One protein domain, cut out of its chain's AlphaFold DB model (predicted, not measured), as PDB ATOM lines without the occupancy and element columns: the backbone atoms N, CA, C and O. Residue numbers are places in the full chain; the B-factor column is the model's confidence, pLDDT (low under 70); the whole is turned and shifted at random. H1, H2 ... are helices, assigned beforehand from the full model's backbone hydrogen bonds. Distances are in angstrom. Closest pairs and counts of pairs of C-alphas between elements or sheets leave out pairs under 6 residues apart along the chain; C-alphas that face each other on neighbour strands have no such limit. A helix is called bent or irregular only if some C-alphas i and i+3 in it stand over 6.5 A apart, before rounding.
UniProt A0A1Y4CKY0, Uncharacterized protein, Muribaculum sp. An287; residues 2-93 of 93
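What this domain is: This is residues 2 to 93 of the 93 residues of an uncharacterized protein of Muribaculum sp. An287 (UniProt A0A1Y4CKY0). A small compact head of three crossing helices, H1, H2 and H3, has a long arm sticking out, residues 71 to 93, with the lone helix H4 on it; residues 2 to 9 also stick out. The 92 printed residues hold four named helices, H1 to H4 in chain order, and no named strand: all helix. The whole is extended, with a radius of gyration of the C-alphas of 21.2 A and spans of 75 by 35 by 25 A.

Where its parts are: Find C-alpha 7 at (185.057, 193.329, 164.682); from there H1, residues 7 to 27, runs 29.9 A. Next come H2, residues 32 to 44, 16.0 A long, and H3, residues 48 to 60, 18.7 A long. Look for H4, residues 77 to 87, 16.8 A long, ending at C-alpha 87 at (166.783, 141.849, 146.678). H2 and H4 are only just irregular: C-alphas 41 and 44 are 6.9 A apart, C-alphas 83 and 86 6.50 A.

How they stand to each other: Residues 17 to 25 of H1 touch H2 at a steep tilt of 48 degrees, opposite ways; the closest C-alphas, of Trp 24 and Ala 35, are 6.0 A apart. Residues 14 to 18 of H1 touch H3, about perpendicular at 88 degrees, closest at C-alphas Asp 14 and Ile 54, 5.9 A. Residues 36 to 40 of H2 touch residues 48 to 52 of H3, only just about perpendicular at 72 degrees, closest at C-alphas Ala 40 and Glu 48, 5.5 A. H4 is apart from H1, H2 and H3. Every O i to N i+4 pair is within hydrogen-bond range in H1, against 7 of 9 in H2, 8 of 9 in H3 and 1 of 7 in H4, where 5 of 8 O i to N i+3 pairs are.

The domain as a whole: The C-alphas farthest apart, of Arg 8 and Val 93, are 76.0 A apart. The printed part has no cut; the link H3 to H4, 16 residues, is long. Look for pLDDT under 70 at residues 2 to 4, 64, 66 to 72 and 84 to 93.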
ATOM      1  N   SER A   2     191.189 190.249 174.186       54.31
ATOM      2  CA  SER A   2     190.833 189.172 173.251       54.31
ATOM      3  C   SER A   2     191.572 189.351 171.920       54.31
ATOM      4  O   SER A   2     191.321 190.306 171.185       54.31
ATOM      5  N   ARG A   3     192.508 188.440 171.643       57.50
ATOM      6  CA  ARG A   3     193.432 188.453 170.505       57.50
ATOM      7  C   ARG A   3     192.708 188.539 169.146       57.50
ATOM      8  O   ARG A   3     191.846 187.725 168.830       57.50
ATOM      9  N   GLY A   4     193.131 189.495 168.319       65.19
ATOM     10  CA  GLY A   4     193.272 189.333 166.864       65.19
ATOM     11  C   GLY A   4     192.058 189.545 165.952       65.19
ATOM     12  O   GLY A   4     192.258 189.764 164.760       65.19
ATOM     13  N   ARG A   5     190.810 189.522 166.440       71.25
ATOM     14  CA  ARG A   5     189.631 189.686 165.563       71.25
ATOM     15  C   ARG A   5     189.063 191.102 165.599       71.25
ATOM     16  O   ARG A   5     188.206 191.429 166.415       71.25
ATOM     17  N   SER A   6     189.492 191.934 164.654       86.62
ATOM     18  CA  SER A   6     188.905 193.259 164.440       86.62
ATOM     19  C   SER A   6     187.446 193.134 163.998       86.62
ATOM     20  O   SER A   6     187.157 192.837 162.837       86.62
ATOM     21  N   ARG A   7     186.511 193.400 164.919       85.62
ATOM     22  CA  ARG A   7     185.057 193.329 164.682       85.62
ATOM     23  C   ARG A   7     184.624 194.095 163.429       85.62
ATOM     24  O   ARG A   7     183.845 193.576 162.636       85.62
ATOM     25  N   ARG A   8     185.207 195.278 163.200       88.88
ATOM     26  CA  ARG A   8     184.948 196.105 162.009       88.88
ATOM     27  C   ARG A   8     185.300 195.393 160.695       88.88
ATOM     28  O   ARG A   8     184.543 195.489 159.734       88.88
ATOM     29  N   LEU A   9     186.422 194.669 160.648       89.06
ATOM     30  CA  LEU A   9     186.846 193.940 159.446       89.06
ATOM     31  C   LEU A   9     185.930 192.744 159.168       89.06
ATOM     32  O   LEU A   9     185.561 192.517 158.019       89.06
ATOM     33  N   LEU A  10     185.495 192.034 160.216       89.88
ATOM     34  CA  LEU A  10     184.515 190.953 160.072       89.88
ATOM     35  C   LEU A  10     183.181 191.479 159.546       89.88
ATOM     36  O   LEU A  10     182.641 190.912 158.610       89.88
ATOM     37  N   GLU A  11     182.673 192.588 160.085       90.31
ATOM     38  CA  GLU A  11     181.418 193.191 159.615       90.31
ATOM     39  C   GLU A  11     181.513 193.697 158.168       90.31
ATOM     40  O   GLU A  11     180.521 193.673 157.437       90.31
ATOM     41  N   ARG A  12     182.690 194.160 157.730       92.00
ATOM     42  CA  ARG A  12     182.920 194.553 156.332       92.00
ATOM     43  C   ARG A  12     182.924 193.337 155.408       92.00
ATOM     44  O   ARG A  12     182.282 193.371 154.361       92.00
ATOM     45  N   ARG A  13     183.590 192.255 155.817       92.56
ATOM     46  CA  ARG A  13     183.587 190.980 155.094       92.56
ATOM     47  C   ARG A  13     182.181 190.389 155.015       92.56
ATOM     48  O   ARG A  13     181.740 190.047 153.930       92.56
ATOM     49  N   ASP A  14     181.475 190.309 156.140       93.00
ATOM     50  CA  ASP A  14     180.134 189.724 156.220       93.00
ATOM     51  C   ASP A  14     179.154 190.450 155.276       93.00
ATOM     52  O   ASP A  14     178.367 189.811 154.578       93.00
ATOM     53  N   ARG A  15     179.261 191.786 155.178       92.38
ATOM     54  CA  ARG A  15     178.523 192.587 154.188       92.38
ATOM     55  C   ARG A  15     178.908 192.249 152.748       92.38
ATOM     56  O   ARG A  15     178.019 192.067 151.920       92.38
ATOM     57  N   MET A  16     180.203 192.140 152.450       93.69
ATOM     58  CA  MET A  16     180.678 191.812 151.102       93.69
ATOM     59  C   MET A  16     180.221 190.416 150.654       93.69
ATOM     60  O   MET A  16     179.759 190.262 149.528       93.69
ATOM     61  N   VAL A  17     180.274 189.423 151.547       94.19
ATOM     62  CA  VAL A  17     179.776 188.062 151.287       94.19
ATOM     63  C   VAL A  17     178.300 188.097 150.889       94.19
ATOM     64  O   VAL A  17     177.917 187.447 149.923       94.19
ATOM     65  N   ALA A  18     177.472 188.887 151.581       92.31
ATOM     66  CA  ALA A  18     176.051 189.001 151.252       92.31
ATOM     67  C   ALA A  18     175.809 189.643 149.874       92.31
ATOM     68  O   ALA A  18     174.970 189.162 149.114       92.31
ATOM     69  N   VAL A  19     176.564 190.694 149.530       91.94
ATOM     70  CA  VAL A  19     176.477 191.356 148.216       91.94
ATOM     71  C   VAL A  19     176.900 190.407 147.092       91.94
ATOM     72  O   VAL A  19     176.202 190.291 146.085       91.94
ATOM     73  N   ARG A  20     178.016 189.690 147.265       93.75
ATOM     74  CA  ARG A  20     178.515 188.730 146.270       93.75
ATOM     75  C   ARG A  20     177.592 187.530 146.117       93.75
ATOM     76  O   ARG A  20     177.304 187.129 144.993       93.75
ATOM     77  N   PHE A  21     177.056 187.016 147.218       92.25
ATOM     78  CA  PHE A  21     176.037 185.973 147.175       92.25
ATOM     79  C   PHE A  21     174.814 186.417 146.369       92.25
ATOM     80  O   PHE A  21     174.393 185.699 145.469       92.25
ATOM     81  N   HIS A  22     174.305 187.630 146.614       90.56
ATOM     82  CA  HIS A  22     173.190 188.185 145.845       90.56
ATOM     83  C   HIS A  22     173.514 188.285 144.346       90.56
ATOM     84  O   HIS A  22     172.680 187.933 143.518       90.56
ATOM     85  N   TYR A  23     174.724 188.718 143.980       92.25
ATOM     86  CA  TYR A  23     175.160 188.748 142.579       92.25
ATOM     87  C   TYR A  23     175.091 187.358 141.927       92.25
ATOM     88  O   TYR A  23     174.480 187.206 140.869       92.25
ATOM     89  N   TRP A  24     175.650 186.330 142.570       91.69
ATOM     90  CA  TRP A  24     175.642 184.974 142.014       91.69
ATOM     91  C   TRP A  24     174.238 184.381 141.894       91.69
ATOM     92  O   TRP A  24     173.929 183.754 140.882       91.69
ATOM     93  N   THR A  25     173.375 184.600 142.887       88.06
ATOM     94  CA  THR A  25     172.029 184.016 142.886       88.06
ATOM     95  C   THR A  25     171.033 184.771 142.009       88.06
ATOM     96  O   THR A  25     170.143 184.143 141.447       88.06
ATOM     97  N   GLU A  26     171.141 186.100 141.895       86.31
ATOM     98  CA  GLU A  26     170.144 186.919 141.183       86.31
ATOM     99  C   GLU A  26     170.593 187.274 139.754       86.31
ATOM    100  O   GLU A  26     169.776 187.210 138.837       86.31
ATOM    101  N   GLN A  27     171.877 187.586 139.525       86.00
ATOM    102  CA  GLN A  27     172.374 187.931 138.181       86.00
ATOM    103  C   GLN A  27     172.772 186.685 137.392       86.00
ATOM    104  O   GLN A  27     172.313 186.480 136.274       86.00
ATOM    105  N   GLN A  28     173.596 185.827 137.995       85.50
ATOM    106  CA  GLN A  28     174.112 184.624 137.330       85.50
ATOM    107  C   GLN A  28     173.218 183.393 137.527       85.50
ATOM    108  O   GLN A  28     173.450 182.356 136.912       85.50
ATOM    109  N   ARG A  29     172.183 183.505 138.376       83.50
ATOM    110  CA  ARG A  29     171.197 182.450 138.670       83.50
ATOM    111  C   ARG A  29     171.817 181.110 139.075       83.50
ATOM    112  O   ARG A  29     171.223 180.057 138.845       83.50
ATOM    113  N   LEU A  30     172.987 181.141 139.714       85.62
ATOM    114  CA  LEU A  30     173.586 179.938 140.275       85.62
ATOM    115  C   LEU A  30     172.700 179.368 141.377       85.62
ATOM    116  O   LEU A  30     172.067 180.093 142.154       85.62
ATOM    117  N   ARG A  31     172.693 178.037 141.464       87.88
ATOM    118  CA  ARG A  31     172.076 177.336 142.582       87.88
ATOM    119  C   ARG A  31     172.745 177.780 143.880       87.88
ATOM    120  O   ARG A  31     173.950 177.995 143.924       87.88
ATOM    121  N   THR A  32     171.959 177.871 144.950       87.75
ATOM    122  CA  THR A  32     172.426 178.290 146.279       87.75
ATOM    123  C   THR A  32     173.684 177.547 146.729       87.75
ATOM    124  O   THR A  32     174.611 178.179 147.223       87.75
ATOM    125  N   ASP A  33     173.711 176.225 146.549       89.75
ATOM    126  CA  ASP A  33     174.819 175.371 146.987       89.75
ATOM    127  C   ASP A  33     176.100 175.682 146.188       89.75
ATOM    128  O   ASP A  33     177.166 175.877 146.770       89.75
ATOM    129  N   ASP A  34     175.980 175.851 144.868       91.81
ATOM    130  CA  ASP A  34     177.104 176.191 143.989       91.81
ATOM    131  C   ASP A  34     177.595 177.627 144.214       91.81
ATOM    132  O   ASP A  34     178.796 177.883 144.209       91.81
ATOM    133  N   ALA A  35     176.687 178.566 144.495       92.44
ATOM    134  CA  ALA A  35     177.049 179.925 144.882       92.44
ATOM    135  C   ALA A  35     177.835 179.942 146.204       92.44
ATOM    136  O   ALA A  35     178.791 180.701 146.341       92.44
ATOM    137  N   ILE A  36     177.470 179.098 147.176       92.88
ATOM    138  CA  ILE A  36     178.221 178.971 148.433       92.88
ATOM    139  C   ILE A  36     179.613 178.393 148.172       92.88
ATOM    140  O   ILE A  36     180.580 178.947 148.696       92.88
ATOM    141  N   ARG A  37     179.726 177.348 147.341       94.75
ATOM    142  CA  ARG A  37     181.022 176.765 146.962       94.75
ATOM    143  C   ARG A  37     181.911 177.781 146.243       94.75
ATOM    144  O   ARG A  37     183.063 177.964 146.625       94.75
ATOM    145  N   GLN A  38     181.350 178.542 145.302       94.31
ATOM    146  CA  GLN A  38     182.058 179.608 144.588       94.31
ATOM    147  C   GLN A  38     182.607 180.678 145.545       94.31
ATOM    148  O   GLN A  38     183.758 181.096 145.425       94.31
ATOM    149  N   LEU A  39     181.804 181.114 146.519       93.94
ATOM    150  CA  LEU A  39     182.235 182.092 147.523       93.94
ATOM    151  C   LEU A  39     183.308 181.521 148.458       93.94
ATOM    152  O   LEU A  39     184.209 182.251 148.871       93.94
ATOM    153  N   ALA A  40     183.191 180.241 148.807       95.62
ATOM    154  CA  ALA A  40     184.109 179.541 149.692       95.62
ATOM    155  C   ALA A  40     185.490 179.351 149.051       95.62
ATOM    156  O   ALA A  40     186.486 179.716 149.670       95.62
ATOM    157  N   GLU A  41     185.548 178.839 147.822       95.38
ATOM    158  CA  GLU A  41     186.791 178.419 147.163       95.38
ATOM    159  C   GLU A  41     187.472 179.546 146.380       95.38
ATOM    160  O   GLU A  41     188.694 179.653 146.417       95.38
ATOM    161  N   ASN A  42     186.700 180.403 145.701       93.75
ATOM    162  CA  ASN A  42     187.250 181.332 144.706       93.75
ATOM    163  C   ASN A  42     187.327 182.792 145.179       93.75
ATOM    164  O   ASN A  42     188.089 183.571 144.611       93.75
ATOM    165  N   GLU A  43     186.544 183.192 146.188       93.06
ATOM    166  CA  GLU A  43     186.467 184.603 146.608       93.06
ATOM    167  C   GLU A  43     186.963 184.857 148.031       93.06
ATOM    168  O   GLU A  43     187.803 185.730 148.250       93.06
ATOM    169  N   PHE A  44     186.410 184.146 149.017       93.00
ATOM    170  CA  PHE A  44     186.634 184.463 150.429       93.00
ATOM    171  C   PHE A  44     187.555 183.477 151.143       93.00
ATOM    172  O   PHE A  44     188.015 183.808 152.236       93.00
ATOM    173  N   PHE A  45     187.832 182.310 150.549       94.12
ATOM    174  CA  PHE A  45     188.712 181.278 151.112       94.12
ATOM    175  C   PHE A  45     188.290 180.884 152.538       94.12
ATOM    176  O   PHE A  45     189.090 180.821 153.473       94.12
ATOM    177  N   LEU A  46     186.983 180.684 152.720       92.88
ATOM    178  CA  LEU A  46     186.356 180.292 153.982       92.88
ATOM    179  C   LEU A  46     185.607 178.984 153.791       92.88
ATOM    180  O   LEU A  46     185.106 178.708 152.711       92.88
ATOM    181  N   SER A  47     185.431 178.224 154.871       95.12
ATOM    182  CA  SER A  47     184.575 177.041 154.811       95.12
ATOM    183  C   SER A  47     183.139 177.410 154.417       95.12
ATOM    184  O   SER A  47     182.595 178.427 154.868       95.12
ATOM    185  N   GLU A  48     182.483 176.535 153.654       93.88
ATOM    186  CA  GLU A  48     181.072 176.689 153.271       93.88
ATOM    187  C   GLU A  48     180.167 176.892 154.500       93.88
ATOM    188  O   GLU A  48     179.267 177.735 154.508       93.88
ATOM    189  N   SER A  49     180.461 176.181 155.595       94.12
ATOM    190  CA  SER A  49     179.767 176.321 156.878       94.12
ATOM    191  C   SER A  49     179.862 177.738 157.456       94.12
ATOM    192  O   SER A  49     178.873 178.260 157.976       94.12
ATOM    193  N   THR A  50     181.021 178.390 157.326       94.50
ATOM    194  CA  THR A  50     181.234 179.768 157.781       94.50
ATOM    195  C   THR A  50     180.467 180.747 156.897       94.50
ATOM    196  O   THR A  50     179.792 181.635 157.418       94.50
ATOM    197  N   ILE A  51     180.511 180.569 155.573       94.56
ATOM    198  CA  ILE A  51     179.735 181.384 154.624       94.56
ATOM    199  C   ILE A  51     178.237 181.281 154.933       94.56
ATOM    200  O   ILE A  51     177.561 182.301 155.066       94.56
ATOM    201  N   LEU A  52     177.721 180.074 155.170       92.06
ATOM    202  CA  LEU A  52     176.332 179.851 155.577       92.06
ATOM    203  C   LEU A  52     175.971 180.561 156.889       92.06
ATOM    204  O   LEU A  52     174.887 181.136 156.997       92.06
ATOM    205  N   GLN A  53     176.849 180.532 157.896       93.25
ATOM    206  CA  GLN A  53     176.627 181.251 159.156       93.25
ATOM    207  C   GLN A  53     176.584 182.767 158.949       93.25
ATOM    208  O   GLN A  53     175.706 183.432 159.503       93.25
ATOM    209  N   ILE A  54     177.488 183.305 158.128       92.69
ATOM    210  CA  ILE A  54     177.516 184.725 157.765       92.69
ATOM    211  C   ILE A  54     176.214 185.107 157.064       92.69
ATOM    212  O   ILE A  54     175.550 186.052 157.481       92.69
ATOM    213  N   LEU A  55     175.794 184.348 156.054       91.12
ATOM    214  CA  LEU A  55     174.570 184.636 155.312       91.12
ATOM    215  C   LEU A  55     173.318 184.543 156.202       91.12
ATOM    216  O   LEU A  55     172.453 185.413 156.130       91.12
ATOM    217  N   LYS A  56     173.247 183.558 157.111       89.50
ATOM    218  CA  LYS A  56     172.180 183.458 158.130       89.50
ATOM    219  C   LYS A  56     172.180 184.631 159.111       89.50
ATOM    220  O   LYS A  56     171.126 185.019 159.605       89.50
ATOM    221  N   LYS A  57     173.351 185.170 159.449       90.81
ATOM    222  CA  LYS A  57     173.468 186.372 160.281       90.81
ATOM    223  C   LYS A  57     172.975 187.598 159.513       90.81
ATOM    224  O   LYS A  57     172.186 188.354 160.062       90.81
ATOM    225  N   MET A  58     173.379 187.746 158.252       88.44
ATOM    226  CA  MET A  58     173.010 188.878 157.396       88.44
ATOM    227  C   MET A  58     171.519 188.906 157.032       88.44
ATOM    228  O   MET A  58     170.943 189.988 156.925       88.44
ATOM    229  N   SER A  59     170.872 187.743 156.909       84.81
ATOM    230  CA  SER A  59     169.423 187.674 156.692       84.81
ATOM    231  C   SER A  59     168.615 188.159 157.900       84.81
ATOM    232  O   SER A  59     167.551 188.746 157.726       84.81
ATOM    233  N   ARG A  60     169.128 187.987 159.127       83.75
ATOM    234  CA  ARG A  60     168.500 188.520 160.352       83.75
ATOM    235  C   ARG A  60     168.618 190.038 160.461       83.75
ATOM    236  O   ARG A  60     167.744 190.667 161.041       83.75
ATOM    237  N   THR A  61     169.677 190.627 159.907       81.19
ATOM    238  CA  THR A  61     169.898 192.082 159.882       81.19
ATOM    239  C   THR A  61     169.122 192.806 158.776       81.19
ATOM    240  O   THR A  61     169.294 194.010 158.622       81.19
ATOM    241  N   GLY A  62     168.273 192.104 158.015       70.25
ATOM    242  CA  GLY A  62     167.405 192.706 156.996       70.25
ATOM    243  C   GLY A  62     168.032 192.836 155.606       70.25
ATOM    244  O   GLY A  62     167.446 193.473 154.735       70.25
ATOM    245  N   VAL A  63     169.198 192.228 155.357       73.06
ATOM    246  CA  VAL A  63     169.744 192.147 153.994       73.06
ATOM    247  C   VAL A  63     168.966 191.081 153.213       73.06
ATOM    248  O   VAL A  63     168.785 189.977 153.740       73.06
ATOM    249  N   PRO A  64     168.507 191.363 151.976       67.12
ATOM    250  CA  PRO A  64     167.691 190.436 151.195       67.12
ATOM    251  C   PRO A  64     168.531 189.259 150.678       67.12
ATOM    252  O   PRO A  64     168.947 189.209 149.526       67.12
ATOM    253  N   VAL A  65     168.780 188.288 151.553       71.56
ATOM    254  CA  VAL A  65     169.454 187.028 151.231       71.56
ATOM    255  C   VAL A  65     168.397 185.926 151.170       71.56
ATOM    256  O   VAL A  65     167.932 185.428 152.197       71.56
ATOM    257  N   LYS A  66     168.000 185.526 149.958       69.50
ATOM    258  CA  LYS A  66     166.980 184.486 149.742       69.50
ATOM    259  C   LYS A  66     167.594 183.085 149.769       69.50
ATOM    260  O   LYS A  66     167.731 182.431 148.739       69.50
ATOM    261  N   ILE A  67     167.929 182.582 150.955       69.44
ATOM    262  CA  ILE A  67     168.296 181.164 151.102       69.44
ATOM    263  C   ILE A  67     167.013 180.333 151.098       69.44
ATOM    264  O   ILE A  67     166.283 180.283 152.092       69.44
ATOM    265  N   ARG A  68     166.732 179.654 149.982       68.88
ATOM    266  CA  ARG A  68     165.686 178.627 149.952       68.88
ATOM    267  C   ARG A  68     166.164 177.425 150.759       68.88
ATOM    268  O   ARG A  68     167.262 176.924 150.535       68.88
ATOM    269  N   ARG A  69     165.343 176.951 151.696       66.50
ATOM    270  CA  ARG A  69     165.621 175.683 152.379       66.50
ATOM    271  C   ARG A  69     165.491 174.550 151.355       66.50
ATOM    272  O   ARG A  69     164.476 174.533 150.649       66.50
ATOM    273  N   PRO A  70     166.468 173.634 151.256       65.19
ATOM    274  CA  PRO A  70     166.336 172.489 150.371       65.19
ATOM    275  C   PRO A  70     165.092 171.697 150.782       65.19
ATOM    276  O   PRO A  70     164.905 171.366 151.955       65.19
ATOM    277  N   ARG A  71     164.199 171.447 149.819       65.50
ATOM    278  CA  ARG A  71     163.069 170.539 150.009       65.50
ATOM    279  C   ARG A  71     163.602 169.127 149.825       65.50
ATOM    280  O   ARG A  71     163.576 168.597 148.721       65.50
ATOM    281  N   CYS A  72     164.151 168.554 150.886       64.38
ATOM    282  CA  CYS A  72     164.505 167.143 150.877       64.38
ATOM    283  C   CYS A  72     163.200 166.342 151.010       64.38
ATOM    284  O   CYS A  72     162.461 166.591 151.973       64.38
ATOM    285  N   PRO A  73     162.876 165.422 150.083       73.38
ATOM    286  CA  PRO A  73     161.784 164.489 150.311       73.38
ATOM    287  C   PRO A  73     162.118 163.671 151.561       73.38
ATOM    288  O   PRO A  73     163.207 163.110 151.681       73.38
ATOM    289  N   LYS A  74     161.204 163.653 152.533       75.75
ATOM    290  CA  LYS A  74     161.319 162.760 153.685       75.75
ATOM    291  C   LYS A  74     160.791 161.407 153.231       75.75
ATOM    292  O   LYS A  74     159.578 161.249 153.144       75.75
ATOM    293  N   ILE A  75     161.685 160.486 152.889       83.38
ATOM    294  CA  ILE A  75     161.277 159.117 152.580       83.38
ATOM    295  C   ILE A  75     160.764 158.471 153.872       83.38
ATOM    296  O   ILE A  75     161.439 158.510 154.904       83.38
ATOM    297  N   THR A  76     159.531 157.971 153.860       85.25
ATOM    298  CA  THR A  76     158.973 157.245 155.009       85.25
ATOM    299  C   THR A  76     159.499 155.810 155.027       85.25
ATOM    300  O   THR A  76     159.926 155.280 154.001       85.25
ATOM    301  N   ALA A  77     159.472 155.158 156.193       84.44
ATOM    302  CA  ALA A  77     159.897 153.760 156.320       84.44
ATOM    303  C   ALA A  77     159.113 152.827 155.373       84.44
ATOM    304  O   ALA A  77     159.688 151.926 154.772       84.44
ATOM    305  N   GLU A  78     157.824 153.107 155.169       81.75
ATOM    306  CA  GLU A  78     156.962 152.392 154.221       81.75
ATOM    307  C   GLU A  78     157.420 152.569 152.767       81.75
ATOM    308  O   GLU A  78     157.454 151.608 152.004       81.75
ATOM    309  N   GLN A  79     157.832 153.781 152.384       84.56
ATOM    310  CA  GLN A  79     158.371 154.053 151.049       84.56
ATOM    311  C   GLN A  79     159.734 153.386 150.831       84.56
ATOM    312  O   GLN A  79     160.016 152.941 149.724       84.56
ATOM    313  N   LEU A  80     160.567 153.278 151.872       83.38
ATOM    314  CA  LEU A  80     161.836 152.541 151.825       83.38
ATOM    315  C   LEU A  80     161.621 151.035 151.614       83.38
ATOM    316  O   LEU A  80     162.356 150.423 150.841       83.38
ATOM    317  N   ALA A  81     160.596 150.454 152.247       84.88
ATOM    318  CA  ALA A  81     160.290 149.025 152.150       84.88
ATOM    319  C   ALA A  81     159.942 148.567 150.718       84.88
ATOM    320  O   ALA A  81     160.165 147.409 150.357       84.88
ATOM    321  N   LEU A  82     159.443 149.480 149.877       82.81
ATOM    322  CA  LEU A  82     159.169 149.210 148.463       82.81
ATOM    323  C   LEU A  82     160.448 148.917 147.664       82.81
ATOM    324  O   LEU A  82     160.402 148.120 146.732       82.81
ATOM    325  N   PHE A  83     161.590 149.493 148.051       78.88
ATOM    326  CA  PHE A  83     162.875 149.290 147.370       78.88
ATOM    327  C   PHE A  83     163.613 148.020 147.827       78.88
ATOM    328  O   PHE A  83     164.490 147.531 147.123       78.88
ATOM    329  N   THR A  84     163.262 147.447 148.985       69.38
ATOM    330  CA  THR A  84     163.906 146.229 149.516       69.38
ATOM    331  C   THR A  84     163.367 144.923 148.926       69.38
ATOM    332  O   THR A  84     164.026 143.891 149.037       69.38
ATOM    333  N   ARG A  85     162.198 144.942 148.271       57.28
ATOM    334  CA  ARG A  85     161.550 143.732 147.728       57.28
ATOM    335  C   ARG A  85     162.262 143.150 146.498       57.28
ATOM    336  O   ARG A  85     162.049 141.989 146.174       57.28
ATOM    337  N   GLU A  86     163.133 143.918 145.844       56.59
ATOM    338  CA  GLU A  86     163.886 143.465 144.664       56.59
ATOM    339  C   GLU A  86     165.137 142.630 145.002       56.59
ATOM    340  O   GLU A  86     165.689 141.981 144.117       56.59
ATOM    341  N   LEU A  87     165.574 142.584 146.270       53.59
ATOM    342  CA  LEU A  87     166.783 141.849 146.678       53.59
ATOM    343  C   LEU A  87     166.522 140.420 147.186       53.59
ATOM    344  O   LEU A  87     167.483 139.682 147.376       53.59
ATOM    345  N   SER A  88     165.264 140.001 147.375       53.12
ATOM    346  CA  SER A  88     164.924 138.624 147.788       53.12
ATOM    347  C   SER A  88     164.487 137.727 146.624       53.12
ATOM    348  O   SER A  88     163.753 136.758 146.816       53.12
ATOM    349  N   GLY A  89     164.884 138.060 145.394       58.47
ATOM    350  CA  GLY A  89     164.712 137.157 144.266       58.47
ATOM    351  C   GLY A  89     165.643 135.953 144.405       58.47
ATOM    352  O   GLY A  89     166.842 136.111 144.182       58.47
ATOM    353  N   LYS A  90     165.047 134.774 144.649       53.53
ATOM    354  CA  LYS A  90     165.637 133.429 144.860       53.53
ATOM    355  C   LYS A  90     165.904 133.171 146.349       53.53
ATOM    356  O   LYS A  90     166.510 133.998 147.009       53.53
ATOM    357  N   GLU A  91     165.436 132.082 146.949       51.44
ATOM    358  CA  GLU A  91     165.395 130.708 146.441       51.44
ATOM    359  C   GLU A  91     164.149 129.973 146.972       51.44
ATOM    360  O   GLU A  91     164.063 129.700 148.161       51.44
ATOM    361  N   ASP A  92     163.210 129.631 146.088       48.00
ATOM    362  CA  ASP A  92     162.263 128.530 146.300       48.00
ATOM    363  C   ASP A  92     162.396 127.607 145.074       48.00
ATOM    364  O   ASP A  92     161.727 127.806 144.055       48.00
ATOM    365  N   VAL A  93     163.347 126.668 145.137       46.78
ATOM    366  CA  VAL A  93     163.416 125.446 144.313       46.78
ATOM    367  C   VAL A  93     163.701 124.284 145.247       46.78
ATOM    368  O   VAL A  93     164.664 124.410 146.035       46.78
TER     369      VAL A  93